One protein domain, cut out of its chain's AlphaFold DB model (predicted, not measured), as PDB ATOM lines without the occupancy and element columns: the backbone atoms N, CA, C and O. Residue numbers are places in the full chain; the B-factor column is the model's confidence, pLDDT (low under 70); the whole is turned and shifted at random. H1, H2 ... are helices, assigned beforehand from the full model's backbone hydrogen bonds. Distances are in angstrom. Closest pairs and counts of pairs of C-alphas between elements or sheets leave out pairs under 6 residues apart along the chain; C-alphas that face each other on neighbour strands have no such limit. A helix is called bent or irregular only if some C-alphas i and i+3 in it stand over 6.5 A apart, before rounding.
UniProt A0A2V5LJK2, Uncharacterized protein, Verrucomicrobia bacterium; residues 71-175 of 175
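This is residues 71 to 175 of the 175 residues of an uncharacterized protein of Verrucomicrobia bacterium (UniProt A0A2V5LJK2). The longest helix, H3, crosses one side of H1 with its first part, while H5 runs side by side with H1 on the opposite side, which puts H1 in the middle of a loose, open arrangement of helices. The far end of H3 reaches away from this body, and the chain folds back through H4, which touches no helix and comes near H5 at its end; residues 95 to 101 of the loop between H1 and the short H2, and the tail of residues 169 to 175, stick out. The printed part has 105 residues with five named helices, in the order H1, H2, H3, H4, H5, and no named strand; the class is all helix. The whole is loose, with a radius of gyration of the C-alphas of 16.6 A, and it spans 52 by 37 by 28 A.

Begin at C-alpha 111, at (272.999, 251.951, 274.179), where H3 starts; it holds residues 111 to 132 and runs 31.4 A from first to last C-alpha, to C-alpha 132 at (280.517, 221.727, 270.405). Go back to C-alpha 74, at (271.500, 240.913, 281.057), for the start of H1, residues 74 to 91, which is 25.7 A long. H2 is the short helix of residues 105 to 108, 5.4 A long, just before H3. After H3 you meet H4, residues 139 to 151, 18.1 A long, and then H5, residues 155 to 166, 16.4 A long, which ends at C-alpha 166, at (285.831, 244.414, 288.922). No helix is bent or irregular.

Start from H3, which touches H1 with residues 111 to 118 alone; H1 touches H3 with residues 74 to 82 alone. Look there at Val 78 and Glu 115, the closest C-alphas of the two helices, 5.9 A apart. The lines of H1 and H3 stand at 69.7 degrees, a steep tilt only just short of about perpendicular, and they run opposite ways. H1 is the hub, touching H2, H3 and H5. H5 touches H1 at a shallow tilt of 24 degrees, and the two run opposite ways; their closest C-alphas, those of Ile 84 and Ile 161, are 5.8 A apart. H1 and H2 only just touch, with 3 pairs of C-alphas within 8 A, by residues 85 to 89 of H1 alone; the closest C-alphas are those of Glu 86 and Leu 105, 6.3 A apart. H2 and H3 meet only through their link. H4 and H5 are close but not clearly touching, and their closest C-alphas, those of Thr 149 and Pro 155, are 7.3 A apart. Their tilt of 36 degrees is only just steep, and they run opposite ways. H4 is apart from H1, H2 and H3, and H5 is apart from H2 and H3. In the backbone of H1, H3, H4 and H5, every O i to N i+4 pair is within hydrogen-bond range; H2 is too short for such a pair, and its 1 pair of O i and N i+3 is within range.

The two C-alphas farthest apart are those of Ala 99 and Gln 133, at 52.0 A. Leave out the stretches that stand free, among them residues 129 to 135 and 137 to 147, and a body of 66 residues remains, spanning 37 by 28 by 22 A. The printed part has no cut and ends at residue 175, the chain's last. The link from H1 to H2, of 13 residues, is long; the link from H3 to H4 is short, and those from H2 to H3 and from H4 to H5 are tight. The mean pLDDT of the printed part is 85.6, and at residues 166 to 175 you will find it under 70.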
ATOM      1  N   THR A  71     274.939 234.687 288.946       75.25
ATOM      2  CA  THR A  71     274.644 234.649 287.520       75.25
ATOM      3  C   THR A  71     274.478 236.087 287.040       75.25
ATOM      4  O   THR A  71     273.562 236.777 287.479       75.25
ATOM      5  N   LEU A  72     275.388 236.549 286.179       84.38
ATOM      6  CA  LEU A  72     275.330 237.902 285.629       84.38
ATOM      7  C   LEU A  72     274.017 238.090 284.869       84.38
ATOM      8  O   LEU A  72     273.735 237.338 283.924       84.38
ATOM      9  N   THR A  73     273.251 239.106 285.258       90.31
ATOM     10  CA  THR A  73     272.019 239.478 284.561       90.31
ATOM     11  C   THR A  73     272.341 240.083 283.194       90.31
ATOM     12  O   THR A  73     273.480 240.462 282.904       90.31
ATOM     13  N   PHE A  74     271.333 240.204 282.328       91.81
ATOM     14  CA  PHE A  74     271.500 240.913 281.057       91.81
ATOM     15  C   PHE A  74     271.943 242.369 281.278       91.81
ATOM     16  O   PHE A  74     272.845 242.844 280.596       91.81
ATOM     17  N   ALA A  75     271.375 243.049 282.280       92.75
ATOM     18  CA  ALA A  75     271.745 244.419 282.622       92.75
ATOM     19  C   ALA A  75     273.210 244.529 283.078       92.75
ATOM     20  O   ALA A  75     273.922 245.414 282.604       92.75
ATOM     21  N   ASP A  76     273.691 243.597 283.910       89.88
ATOM     22  CA  ASP A  76     275.101 243.563 284.331       89.88
ATOM     23  C   ASP A  76     276.026 243.396 283.122       89.88
ATOM     24  O   ASP A  76     277.005 244.117 282.953       89.88
ATOM     25  N   ARG A  77     275.680 242.466 282.228       93.12
ATOM     26  CA  ARG A  77     276.427 242.205 280.992       93.12
ATOM     27  C   ARG A  77     276.477 243.420 280.075       93.12
ATOM     28  O   ARG A  77     277.524 243.692 279.493       93.12
ATOM     29  N   VAL A  78     275.375 244.153 279.961       95.69
ATOM     30  CA  VAL A  78     275.298 245.410 279.206       95.69
ATOM     31  C   VAL A  78     276.157 246.494 279.852       95.69
ATOM     32  O   VAL A  78     276.892 247.182 279.142       95.69
ATOM     33  N   ALA A  79     276.129 246.618 281.179       94.31
ATOM     34  CA  ALA A  79     276.962 247.570 281.906       94.31
ATOM     35  C   ALA A  79     278.460 247.278 281.710       94.31
ATOM     36  O   ALA A  79     279.219 248.180 281.347       94.31
ATOM     37  N   TYR A  80     278.876 246.017 281.847       91.56
ATOM     38  CA  TYR A  80     280.260 245.612 281.591       91.56
ATOM     39  C   TYR A  80     280.659 245.807 280.132       91.56
ATOM     40  O   TYR A  80     281.723 246.361 279.859       91.56
ATOM     41  N   GLN A  81     279.799 245.423 279.184       95.81
ATOM     42  CA  GLN A  81     280.071 245.636 277.765       95.81
ATOM     43  C   GLN A  81     280.285 247.124 277.475       95.81
ATOM     44  O   GLN A  81     281.240 247.475 276.789       95.81
ATOM     45  N   ARG A  82     279.451 248.007 278.034       96.62
ATOM     46  CA  ARG A  82     279.609 249.456 277.894       96.62
ATOM     47  C   ARG A  82     280.938 249.946 278.461       96.62
ATOM     48  O   ARG A  82     281.624 250.714 277.793       96.62
ATOM     49  N   ALA A  83     281.319 249.492 279.651       95.50
ATOM     50  CA  ALA A  83     282.578 249.894 280.272       95.50
ATOM     51  C   ALA A  83     283.800 249.466 279.434       95.50
ATOM     52  O   ALA A  83     284.722 250.255 279.223       95.50
ATOM     53  N   ILE A  84     283.767 248.252 278.878       93.31
ATOM     54  CA  ILE A  84     284.804 247.741 277.973       93.31
ATOM     55  C   ILE A  84     284.863 248.568 276.682       93.31
ATOM     56  O   ILE A  84     285.951 248.952 276.244       93.31
ATOM     57  N   GLU A  85     283.714 248.872 276.072       97.12
ATOM     58  CA  GLU A  85     283.653 249.694 274.857       97.12
ATOM     59  C   GLU A  85     284.136 251.124 275.101       97.12
ATOM     60  O   GLU A  85     284.797 251.692 274.237       97.12
ATOM     61  N   GLU A  86     283.889 251.695 276.280       96.62
ATOM     62  CA  GLU A  86     284.405 253.015 276.654       96.62
ATOM     63  C   GLU A  86     285.938 253.008 276.729       96.62
ATOM     64  O   GLU A  86     286.600 253.909 276.206       96.62
ATOM     65  N   ILE A  87     286.527 251.959 277.310       96.19
ATOM     66  CA  ILE A  87     287.984 251.782 277.348       96.19
ATOM     67  C   ILE A  87     288.530 251.633 275.928       96.19
ATOM     68  O   ILE A  87     289.428 252.382 275.529       96.19
ATOM     69  N   TYR A  88     287.977 250.726 275.121       95.31
ATOM     70  CA  TYR A  88     288.425 250.564 273.739       95.31
ATOM     71  C   TYR A  88     288.263 251.837 272.924       95.31
ATOM     72  O   TYR A  88     289.158 252.193 272.150       95.31
ATOM     73  N   TRP A  89     287.148 252.543 273.098       96.62
ATOM     74  CA  TRP A  89     286.915 253.795 272.417       96.62
ATOM     75  C   TRP A  89     287.961 254.810 272.830       96.62
ATOM     76  O   TRP A  89     288.609 255.321 271.929       96.62
ATOM     77  N   ARG A  90     288.238 255.028 274.123       95.19
ATOM     78  CA  ARG A  90     289.308 255.922 274.613       95.19
ATOM     79  C   ARG A  90     290.666 255.624 273.977       95.19
ATOM     80  O   ARG A  90     291.284 256.551 273.451       95.19
ATOM     81  N   HIS A  91     291.065 254.355 273.928       94.88
ATOM     82  CA  HIS A  91     292.350 253.911 273.365       94.88
ATOM     83  C   HIS A  91     292.390 253.883 271.829       94.88
ATOM     84  O   HIS A  91     293.466 253.802 271.234       94.88
ATOM     85  N   ARG A  92     291.244 254.001 271.147       93.69
ATOM     86  CA  ARG A  92     291.206 254.092 269.684       93.69
ATOM     87  C   ARG A  92     291.851 255.392 269.201       93.69
ATOM     88  O   ARG A  92     291.499 256.484 269.648       93.69
ATOM     89  N   ILE A  93     292.743 255.278 268.221       92.38
ATOM     90  CA  ILE A  93     293.399 256.430 267.599       92.38
ATOM     91  C   ILE A  93     292.338 257.355 266.992       92.38
ATOM     92  O   ILE A  93     291.528 256.933 266.168       92.38
ATOM     93  N   TRP A  94     292.368 258.625 267.396       93.06
ATOM     94  CA  TRP A  94     291.626 259.700 266.749       93.06
ATOM     95  C   TRP A  94     292.610 260.524 265.910       93.06
ATOM     96  O   TRP A  94     293.473 261.191 266.487       93.06
ATOM     97  N   PRO A  95     292.563 260.435 264.568       93.38
ATOM     98  CA  PRO A  95     293.515 261.130 263.710       93.38
ATOM     99  C   PRO A  95     293.512 262.641 263.947       93.38
ATOM    100  O   PRO A  95     292.455 263.259 263.991       93.38
ATOM    101  N   LYS A  96     294.699 263.256 263.999       89.19
ATOM    102  CA  LYS A  96     294.841 264.723 264.112       89.19
ATOM    103  C   LYS A  96     294.220 265.484 262.933       89.19
ATOM    104  O   LYS A  96     293.920 266.660 263.063       89.19
ATOM    105  N   ALA A  97     294.039 264.810 261.794       93.69
ATOM    106  CA  ALA A  97     293.360 265.358 260.622       93.69
ATOM    107  C   ALA A  97     291.840 265.511 260.820       93.69
ATOM    108  O   ALA A  97     291.191 266.205 260.039       93.69
ATOM    109  N   ASN A  98     291.257 264.876 261.842       90.75
ATOM    110  CA  ASN A  98     289.848 265.059 262.157       90.75
ATOM    111  C   ASN A  98     289.656 266.454 262.758       90.75
ATOM    112  O   ASN A  98     290.149 266.741 263.843       90.75
ATOM    113  N   ALA A  99     288.914 267.305 262.049       87.81
ATOM    114  CA  ALA A  99     288.649 268.680 262.472       87.81
ATOM    115  C   ALA A  99     287.808 268.766 263.759       87.81
ATOM    116  O   ALA A  99     287.919 269.726 264.515       87.81
ATOM    117  N   ALA A 100     286.962 267.762 264.005       90.06
ATOM    118  CA  ALA A 100     286.135 267.678 265.200       90.06
ATOM    119  C   ALA A 100     286.847 266.900 266.323       90.06
ATOM    120  O   ALA A 100     287.601 265.958 266.038       90.06
ATOM    121  N   PRO A 101     286.580 267.229 267.602       93.25
ATOM    122  CA  PRO A 101     287.039 266.413 268.718       93.25
ATOM    123  C   PRO A 101     286.463 264.997 268.618       93.25
ATOM    124  O   PRO A 101     285.422 264.765 267.997       93.25
ATOM    125  N   LYS A 102     287.147 264.042 269.252       95.31
ATOM    126  CA  LYS A 102     286.679 262.660 269.323       95.31
ATOM    127  C   LYS A 102     285.289 262.632 269.967       95.31
ATOM    128  O   LYS A 102     285.157 263.102 271.098       95.31
ATOM    129  N   PRO A 103     284.260 262.114 269.275       95.94
ATOM    130  CA  PRO A 103     282.916 262.092 269.828       95.94
ATOM    131  C   PRO A 103     282.848 261.149 271.040       95.94
ATOM    132  O   PRO A 103     283.647 260.212 271.123       95.94
ATOM    133  N   PRO A 104     281.904 261.360 271.970       95.50
ATOM    134  CA  PRO A 104     281.659 260.417 273.061       95.50
ATOM    135  C   PRO A 104     281.134 259.080 272.517       95.50
ATOM    136  O   PRO A 104     280.566 259.042 271.419       95.50
ATOM    137  N   LEU A 105     281.289 257.999 273.292       95.88
ATOM    138  CA  LEU A 105     280.897 256.649 272.868       95.88
ATOM    139  C   LEU A 105     279.437 256.594 272.398       95.88
ATOM    140  O   LEU A 105     279.179 256.092 271.311       95.88
ATOM    141  N   ASP A 106     278.504 257.210 273.126       95.88
ATOM    142  CA  ASP A 106     277.066 257.177 272.799       95.88
ATOM    143  C   ASP A 106     276.712 257.734 271.417       95.88
ATOM    144  O   ASP A 106     275.667 257.405 270.854       95.88
ATOM    145  N   LYS A 107     277.565 258.593 270.849       95.88
ATOM    146  CA  LYS A 107     277.354 259.132 269.499       95.88
ATOM    147  C   LYS A 107     277.752 258.146 268.408       95.88
ATOM    148  O   LYS A 107     277.226 258.247 267.304       95.88
ATOM    149  N   VAL A 108     278.678 257.233 268.694       95.00
ATOM    150  CA  VAL A 108     279.195 256.248 267.728       95.00
ATOM    151  C   VAL A 108     278.660 254.840 267.973       95.00
ATOM    152  O   VAL A 108     278.587 254.055 267.032       95.00
ATOM    153  N   MET A 109     278.274 254.541 269.210       96.12
ATOM    154  CA  MET A 109     277.673 253.292 269.652       96.12
ATOM    155  C   MET A 109     276.605 253.600 270.708       96.12
ATOM    156  O   MET A 109     276.906 253.659 271.901       96.12
ATOM    157  N   PRO A 110     275.352 253.822 270.281       96.88
ATOM    158  CA  PRO A 110     274.244 254.025 271.202       96.88
ATOM    159  C   PRO A 110     273.998 252.790 272.072       96.88
ATOM    160  O   PRO A 110     274.289 251.663 271.672       96.88
ATOM    161  N   GLN A 111     273.352 252.998 273.217       96.69
ATOM    162  CA  GLN A 111     272.999 251.951 274.179       96.69
ATOM    163  C   GLN A 111     272.333 250.714 273.543       96.69
ATOM    164  O   GLN A 111     272.757 249.589 273.791       96.69
ATOM    165  N   ALA A 112     271.369 250.912 272.638       96.94
ATOM    166  CA  ALA A 112     270.693 249.815 271.940       96.94
ATOM    167  C   ALA A 112     271.647 248.937 271.101       96.94
ATOM    168  O   ALA A 112     271.408 247.746 270.909       96.94
ATOM    169  N   GLN A 113     272.752 249.501 270.601       98.06
ATOM    170  CA  GLN A 113     273.769 248.729 269.884       98.06
ATOM    171  C   GLN A 113     274.609 247.872 270.842       98.06
ATOM    172  O   GLN A 113     275.005 246.766 270.473       98.06
ATOM    173  N   ILE A 114     274.844 248.348 272.067       97.56
ATOM    174  CA  ILE A 114     275.511 247.583 273.131       97.56
ATOM    175  C   ILE A 114     274.627 246.405 273.551       97.56
ATOM    176  O   ILE A 114     275.100 245.274 273.604       97.56
ATOM    177  N   GLU A 115     273.336 246.648 273.769       98.06
ATOM    178  CA  GLU A 115     272.348 245.611 274.100       98.06
ATOM    179  C   GLU A 115     272.263 244.543 273.012       98.06
ATOM    180  O   GLU A 115     272.375 243.353 273.304       98.06
ATOM    181  N   LYS A 116     272.182 244.966 271.746       98.00
ATOM    182  CA  LYS A 116     272.203 244.046 270.607       98.00
ATOM    183  C   LYS A 116     273.481 243.209 270.568       98.00
ATOM    184  O   LYS A 116     273.425 242.014 270.300       98.00
ATOM    185  N   LYS A 117     274.640 243.812 270.850       97.31
ATOM    186  CA  LYS A 117     275.913 243.085 270.907       97.31
ATOM    187  C   LYS A 117     275.910 242.028 272.014       97.31
ATOM    188  O   LYS A 117     276.430 240.936 271.793       97.31
ATOM    189  N   VAL A 118     275.319 242.345 273.168       96.62
ATOM    190  CA  VAL A 118     275.141 241.395 274.273       96.62
ATOM    191  C   VAL A 118     274.241 240.238 273.867       96.62
ATOM    192  O   VAL A 118     274.616 239.082 274.034       96.62
ATOM    193  N   GLU A 119     273.091 240.535 273.272       97.31
ATOM    194  CA  GLU A 119     272.174 239.521 272.753       97.31
ATOM    195  C   GLU A 119     272.851 238.612 271.713       97.31
ATOM    196  O   GLU A 119     272.749 237.385 271.787       97.31
ATOM    197  N   ASP A 120     273.590 239.201 270.772       96.31
ATOM    198  CA  ASP A 120     274.253 238.467 269.699       96.31
ATOM    199  C   ASP A 120     275.328 237.511 270.237       96.31
ATOM    200  O   ASP A 120     275.371 236.355 269.807       96.31
ATOM    201  N   TYR A 121     276.174 237.929 271.190       89.44
ATOM    202  CA  TYR A 121     277.164 237.002 271.749       89.44
ATOM    203  C   TYR A 121     276.529 235.937 272.647       89.44
ATOM    204  O   TYR A 121     277.039 234.820 272.681       89.44
ATOM    205  N   LEU A 122     275.433 236.241 273.355       91.81
ATOM    206  CA  LEU A 122     274.727 235.247 274.173       91.81
ATOM    207  C   LEU A 122     274.118 234.162 273.286       91.81
ATOM    208  O   LEU A 122     274.296 232.976 273.557       91.81
ATOM    209  N   ARG A 123     273.488 234.558 272.174       91.56
ATOM    210  CA  ARG A 123     272.977 233.624 271.163       91.56
ATOM    211  C   ARG A 123     274.095 232.770 270.563       91.56
ATOM    212  O   ARG A 123     273.914 231.570 270.388       91.56
ATOM    213  N   ASN A 124     275.254 233.369 270.284       86.31
ATOM    214  CA  ASN A 124     276.417 232.630 269.791       86.31
ATOM    215  C   ASN A 124     276.989 231.668 270.842       86.31
ATOM    216  O   ASN A 124     277.406 230.575 270.478       86.31
ATOM    217  N   SER A 125     277.000 232.050 272.124       85.12
ATOM    218  CA  SER A 125     277.437 231.182 273.225       85.12
ATOM    219  C   SER A 125     276.532 229.961 273.340       85.12
ATOM    220  O   SER A 125     277.034 228.845 273.391       85.12
ATOM    221  N   GLN A 126     275.212 230.164 273.281       86.19
ATOM    222  CA  GLN A 126     274.248 229.064 273.290       86.19
ATOM    223  C   GLN A 126     274.448 228.136 272.086       86.19
ATOM    224  O   GLN A 126     274.582 226.930 272.246       86.19
ATOM    225  N   ALA A 127     274.549 228.701 270.879       88.31
ATOM    226  CA  ALA A 127     274.766 227.908 269.671       88.31
ATOM    227  C   ALA A 127     276.098 227.134 269.705       88.31
ATOM    228  O   ALA A 127     276.187 226.030 269.169       88.31
ATOM    229  N   LEU A 128     277.137 227.704 270.322       85.12
ATOM    230  CA  LEU A 128     278.415 227.028 270.516       85.12
ATOM    231  C   LEU A 128     278.278 225.850 271.482       85.12
ATOM    232  O   LEU A 128     278.801 224.782 271.181       85.12
ATOM    233  N   GLU A 129     277.574 226.019 272.601       83.56
ATOM    234  CA  GLU A 129     277.287 224.925 273.536       83.56
ATOM    235  C   GLU A 129     276.529 223.783 272.845       83.56
ATOM    236  O   GLU A 129     276.915 222.619 272.981       83.56
ATOM    237  N   ASP A 130     275.531 224.119 272.026       84.12
ATOM    238  CA  ASP A 130     274.731 223.148 271.277       84.12
ATOM    239  C   ASP A 130     275.571 222.398 270.219       84.12
ATOM    240  O   ASP A 130     275.414 221.189 270.022       84.12
ATOM    241  N   TYR A 131     276.486 223.097 269.535       86.25
ATOM    242  CA  TYR A 131     277.302 222.537 268.452       86.25
ATOM    243  C   TYR A 131     278.528 221.752 268.940       86.25
ATOM    244  O   TYR A 131     278.906 220.749 268.336       86.25
ATOM    245  N   TRP A 132     279.189 222.209 270.006       83.06
ATOM    246  CA  TRP A 132     280.517 221.727 270.405       83.06
ATOM    247  C   TRP A 132     280.500 220.318 271.022       83.06
ATOM    248  O   TRP A 132     281.546 219.669 271.081       83.06
ATOM    249  N   GLN A 133     279.332 219.821 271.461       77.56
ATOM    250  CA  GLN A 133     279.100 218.470 272.015       77.56
ATOM    251  C   GLN A 133     280.082 218.031 273.123       77.56
ATOM    252  O   GLN A 133     280.200 216.849 273.451       77.56
ATOM    253  N   ARG A 134     280.795 218.985 273.728       78.25
ATOM    254  CA  ARG A 134     281.697 218.799 274.862       78.25
ATOM    255  C   ARG A 134     281.424 219.907 275.872       78.25
ATOM    256  O   ARG A 134     281.339 221.063 275.460       78.25
ATOM    257  N   PRO A 135     281.333 219.595 277.175       74.25
ATOM    258  CA  PRO A 135     281.162 220.621 278.192       74.25
ATOM    259  C   PRO A 135     282.318 221.627 278.158       74.25
ATOM    260  O   PRO A 135     283.487 221.235 278.195       74.25
ATOM    261  N   ILE A 136     281.993 222.921 278.114       78.38
ATOM    262  CA  ILE A 136     282.962 223.981 278.397       78.38
ATOM    263  C   ILE A 136     283.186 223.959 279.909       78.38
ATOM    264  O   ILE A 136     282.290 224.290 280.686       78.38
ATOM    265  N   THR A 137     284.361 223.504 280.340       81.88
ATOM    266  CA  THR A 137     284.698 223.468 281.766       81.88
ATOM    267  C   THR A 137     285.155 224.850 282.230       81.88
ATOM    268  O   THR A 137     285.764 225.574 281.441       81.88
ATOM    269  N   PRO A 138     284.926 225.235 283.501       76.56
ATOM    270  CA  PRO A 138     285.388 226.520 284.035       76.56
ATOM    271  C   PRO A 138     286.895 226.771 283.854       76.56
ATOM    272  O   PRO A 138     287.318 227.917 283.710       76.56
ATOM    273  N   ASP A 139     287.693 225.702 283.801       81.75
ATOM    274  CA  ASP A 139     289.145 225.775 283.618       81.75
ATOM    275  C   ASP A 139     289.549 226.270 282.222       81.75
ATOM    276  O   ASP A 139     290.605 226.880 282.067       81.75
ATOM    277  N   GLN A 140     288.722 226.044 281.195       82.31
ATOM    278  CA  GLN A 140     289.040 226.448 279.822       82.31
ATOM    279  C   GLN A 140     289.024 227.981 279.655       82.31
ATOM    280  O   GLN A 140     290.040 228.529 279.218       82.31
ATOM    281  N   PRO A 141     287.954 228.715 280.037       85.19
ATOM    282  CA  PRO A 141     287.986 230.178 280.053       85.19
ATOM    283  C   PRO A 141     289.041 230.762 281.000       85.19
ATOM    284  O   PRO A 141     289.609 231.811 280.704       85.19
ATOM    285  N   GLN A 142     289.326 230.094 282.122       81.75
ATOM    286  CA  GLN A 142     290.347 230.544 283.069       81.75
ATOM    287  C   GLN A 142     291.758 230.469 282.459       81.75
ATOM    288  O   GLN A 142     292.483 231.465 282.464       81.75
ATOM    289  N   ALA A 143     292.118 229.336 281.851       84.94
ATOM    290  CA  ALA A 143     293.391 229.176 281.147       84.94
ATOM    291  C   ALA A 143     293.526 230.166 279.977       84.94
ATOM    292  O   ALA A 143     294.610 230.684 279.701       84.94
ATOM    293  N   GLU A 144     292.416 230.478 279.305       87.75
ATOM    294  CA  GLU A 144     292.385 231.492 278.252       87.75
ATOM    295  C   GLU A 144     292.671 232.900 278.797       87.75
ATOM    296  O   GLU A 144     293.457 233.647 278.205       87.75
ATOM    297  N   MET A 145     292.101 233.256 279.952       84.44
ATOM    298  CA  MET A 145     292.356 234.538 280.616       84.44
ATOM    299  C   MET A 145     293.832 234.701 281.005       84.44
ATOM    300  O   MET A 145     294.442 235.756 280.790       84.44
ATOM    301  N   GLU A 146     294.436 233.638 281.532       86.62
ATOM    302  CA  GLU A 146     295.859 233.592 281.876       86.62
ATOM    303  C   GLU A 146     296.733 233.730 280.627       86.62
ATOM    304  O   GLU A 146     297.649 234.559 280.589       86.62
ATOM    305  N   ARG A 147     296.394 233.009 279.552       93.56
ATOM    306  CA  ARG A 147     297.097 233.116 278.270       93.56
ATOM    307  C   ARG A 147     297.049 234.541 277.717       93.56
ATOM    308  O   ARG A 147     298.085 235.031 277.261       93.56
ATOM    309  N   ILE A 148     295.889 235.204 277.750       85.25
ATOM    310  CA  ILE A 148     295.722 236.601 277.307       85.25
ATOM    311  C   ILE A 148     296.590 237.538 278.149       85.25
ATOM    312  O   ILE A 148     297.252 238.417 277.597       85.25
ATOM    313  N   THR A 149     296.632 237.328 279.462       88.62
ATOM    314  CA  THR A 149     297.439 238.142 280.379       88.62
ATOM    315  C   THR A 149     298.932 238.030 280.073       88.62
ATOM    316  O   THR A 149     299.626 239.046 280.050       88.62
ATOM    317  N   ILE A 150     299.421 236.825 279.764       87.50
ATOM    318  CA  ILE A 150     300.836 236.575 279.446       87.50
ATOM    319  C   ILE A 150     301.219 237.118 278.060       87.50
ATOM    320  O   ILE A 150     302.306 237.664 277.890       87.50
ATOM    321  N   HIS A 151     300.342 236.984 277.063       92.31
ATOM    322  CA  HIS A 151     300.688 237.238 275.656       92.31
ATOM    323  C   HIS A 151     300.150 238.564 275.097       92.31
ATOM    324  O   HIS A 151     300.301 238.843 273.902       92.31
ATOM    325  N   THR A 152     299.509 239.398 275.919       92.69
ATOM    326  CA  THR A 152     298.977 240.684 275.457       92.69
ATOM    327  C   THR A 152     300.090 241.659 275.076       92.69
ATOM    328  O   THR A 152     301.069 241.853 275.792       92.69
ATOM    329  N   LYS A 153     299.900 242.358 273.954       93.50
ATOM    330  CA  LYS A 153     300.763 243.477 273.537       93.50
ATOM    331  C   LYS A 153     300.328 244.818 274.136       93.50
ATOM    332  O   LYS A 153     300.996 245.825 273.927       93.50
ATOM    333  N   GLN A 154     299.201 244.850 274.851       91.62
ATOM    334  CA  GLN A 154     298.642 246.052 275.476       91.62
ATOM    335  C   GLN A 154     298.266 245.779 276.942       91.62
ATOM    336  O   GLN A 154     297.089 245.839 277.307       91.62
ATOM    337  N   PRO A 155     299.249 245.491 277.816       91.81
ATOM    338  CA  PRO A 155     298.978 245.144 279.212       91.81
ATOM    339  C   PRO A 155     298.304 246.282 279.992       91.81
ATOM    340  O   PRO A 155     297.546 246.017 280.917       91.81
ATOM    341  N   GLY A 156     298.530 247.546 279.611       91.00
ATOM    342  CA  GLY A 156     297.837 248.696 280.206       91.00
ATOM    343  C   GLY A 156     296.329 248.683 279.948       91.00
ATOM    344  O   GLY A 156     295.551 248.762 280.891       91.00
ATOM    345  N   VAL A 157     295.926 248.495 278.688       92.81
ATOM    346  CA  VAL A 157     294.506 248.413 278.298       92.81
ATOM    347  C   VAL A 157     293.840 247.201 278.946       92.81
ATOM    348  O   VAL A 157     292.724 247.305 279.445       92.81
ATOM    349  N   LEU A 158     294.542 246.064 278.998       91.44
ATOM    350  CA  LEU A 158     294.023 244.858 279.639       91.44
ATOM    351  C   LEU A 158     293.752 245.072 281.137       91.44
ATOM    352  O   LEU A 158     292.706 244.657 281.628       91.44
ATOM    353  N   ARG A 159     294.642 245.777 281.851       91.50
ATOM    354  CA  ARG A 159     294.415 246.143 283.260       91.50
ATOM    355  C   ARG A 159     293.198 247.045 283.440       91.50
ATOM    356  O   ARG A 159     292.438 246.830 284.374       91.50
ATOM    357  N   GLU A 160     292.999 248.025 282.559       92.69
ATOM    358  CA  GLU A 160     291.800 248.874 282.601       92.69
ATOM    359  C   GLU A 160     290.522 248.055 282.386       92.69
ATOM    360  O   GLU A 160     289.547 248.250 283.109       92.69
ATOM    361  N   ILE A 161     290.535 247.109 281.439       90.81
ATOM    362  CA  ILE A 161     289.399 246.211 281.177       90.81
ATOM    363  C   ILE A 161     289.086 245.375 282.417       90.81
ATOM    364  O   ILE A 161     287.944 245.374 282.876       90.81
ATOM    365  N   PHE A 162     290.091 244.722 283.004       87.56
ATOM    366  CA  PHE A 162     289.901 243.934 284.223       87.56
ATOM    367  C   PHE A 162     289.395 244.789 285.377       87.56
ATOM    368  O   PHE A 162     288.453 244.392 286.054       87.56
ATOM    369  N   ALA A 163     289.947 245.989 285.563       86.50
ATOM    370  CA  ALA A 163     289.453 246.917 286.567       86.50
ATOM    371  C   ALA A 163     287.982 247.275 286.314       86.50
ATOM    372  O   ALA A 163     287.193 247.232 287.245       86.50
ATOM    373  N   SER A 164     287.566 247.549 285.077       84.44
ATOM    374  CA  SER A 164     286.173 247.915 284.775       84.44
ATOM    375  C   SER A 164     285.155 246.799 285.012       84.44
ATOM    376  O   SER A 164     284.010 247.082 285.355       84.44
ATOM    377  N   CYS A 165     285.578 245.541 284.884       76.06
ATOM    378  CA  CYS A 165     284.750 244.382 285.209       76.06
ATOM    379  C   CYS A 165     284.725 244.076 286.716       76.06
ATOM    380  O   CYS A 165     283.834 243.372 287.181       76.06
ATOM    381  N   THR A 166     285.685 244.615 287.472       66.50
ATOM    382  CA  THR A 166     285.831 244.414 288.922       66.50
ATOM    383  C   THR A 166     285.316 245.610 289.738       66.50
ATOM    384  O   THR A 166     284.905 245.440 290.878       66.50
ATOM    385  N   LEU A 167     285.293 246.826 289.181       46.69
ATOM    386  CA  LEU A 167     285.011 248.088 289.893       46.69
ATOM    387  C   LEU A 167     283.538 248.302 290.289       46.69
ATOM    388  O   LEU A 167     283.244 249.221 291.044       46.69
ATOM    389  N   THR A 168     282.615 247.445 289.856       47.88
ATOM    390  CA  THR A 168     281.247 247.343 290.410       47.88
ATOM    391  C   THR A 168     281.155 246.367 291.595       47.88
ATOM    392  O   THR A 168     280.101 246.242 292.212       47.88
ATOM    393  N   ILE A 169     282.261 245.697 291.935       42.62
ATOM    394  CA  ILE A 169     282.466 244.795 293.080       42.62
ATOM    395  C   ILE A 169     283.500 245.468 294.005       42.62
ATOM    396  O   ILE A 169     284.606 244.975 294.222       42.62
ATOM    397  N   SER A 170     283.198 246.685 294.455       31.41
ATOM    398  CA  SER A 170     284.166 247.638 295.011       31.41
ATOM    399  C   SER A 170     284.669 247.343 296.437       31.41
ATOM    400  O   SER A 170     284.710 248.269 297.237       31.41
ATOM    401  N   ASP A 171     285.084 246.118 296.770       35.84
ATOM    402  CA  ASP A 171     285.671 245.820 298.096       35.84
ATOM    403  C   ASP A 171     286.989 245.021 298.075       35.84
ATOM    404  O   ASP A 171     287.597 244.824 299.121       35.84
ATOM    405  N   PHE A 172     287.505 244.571 296.925       34.28
ATOM    406  CA  PHE A 172     288.566 243.544 296.936       34.28
ATOM    407  C   PHE A 172     290.021 244.023 296.744       34.28
ATOM    408  O   PHE A 172     290.912 243.201 296.585       34.28
ATOM    409  N   MET A 173     290.324 245.325 296.765       31.78
ATOM    410  CA  MET A 173     291.726 245.791 296.631       31.78
ATOM    411  C   MET A 173     292.171 246.760 297.735       31.78
ATOM    412  O   MET A 173     293.167 247.462 297.571       31.78
ATOM    413  N   ALA A 174     291.454 246.794 298.860       32.84
ATOM    414  CA  ALA A 174     291.852 247.534 300.055       32.84
ATOM    415  C   ALA A 174     291.941 246.599 301.272       32.84
ATOM    416  O   ALA A 174     291.159 246.729 302.211       32.84
ATOM    417  N   SER A 175     292.871 245.640 301.237       31.72
ATOM    418  CA  SER A 175     293.553 245.029 302.397       31.72
ATOM    419  C   SER A 175     294.687 244.132 301.918       31.72
ATOM    420  O   SER A 175     294.434 243.323 300.999       31.72
TER     421      SER A 175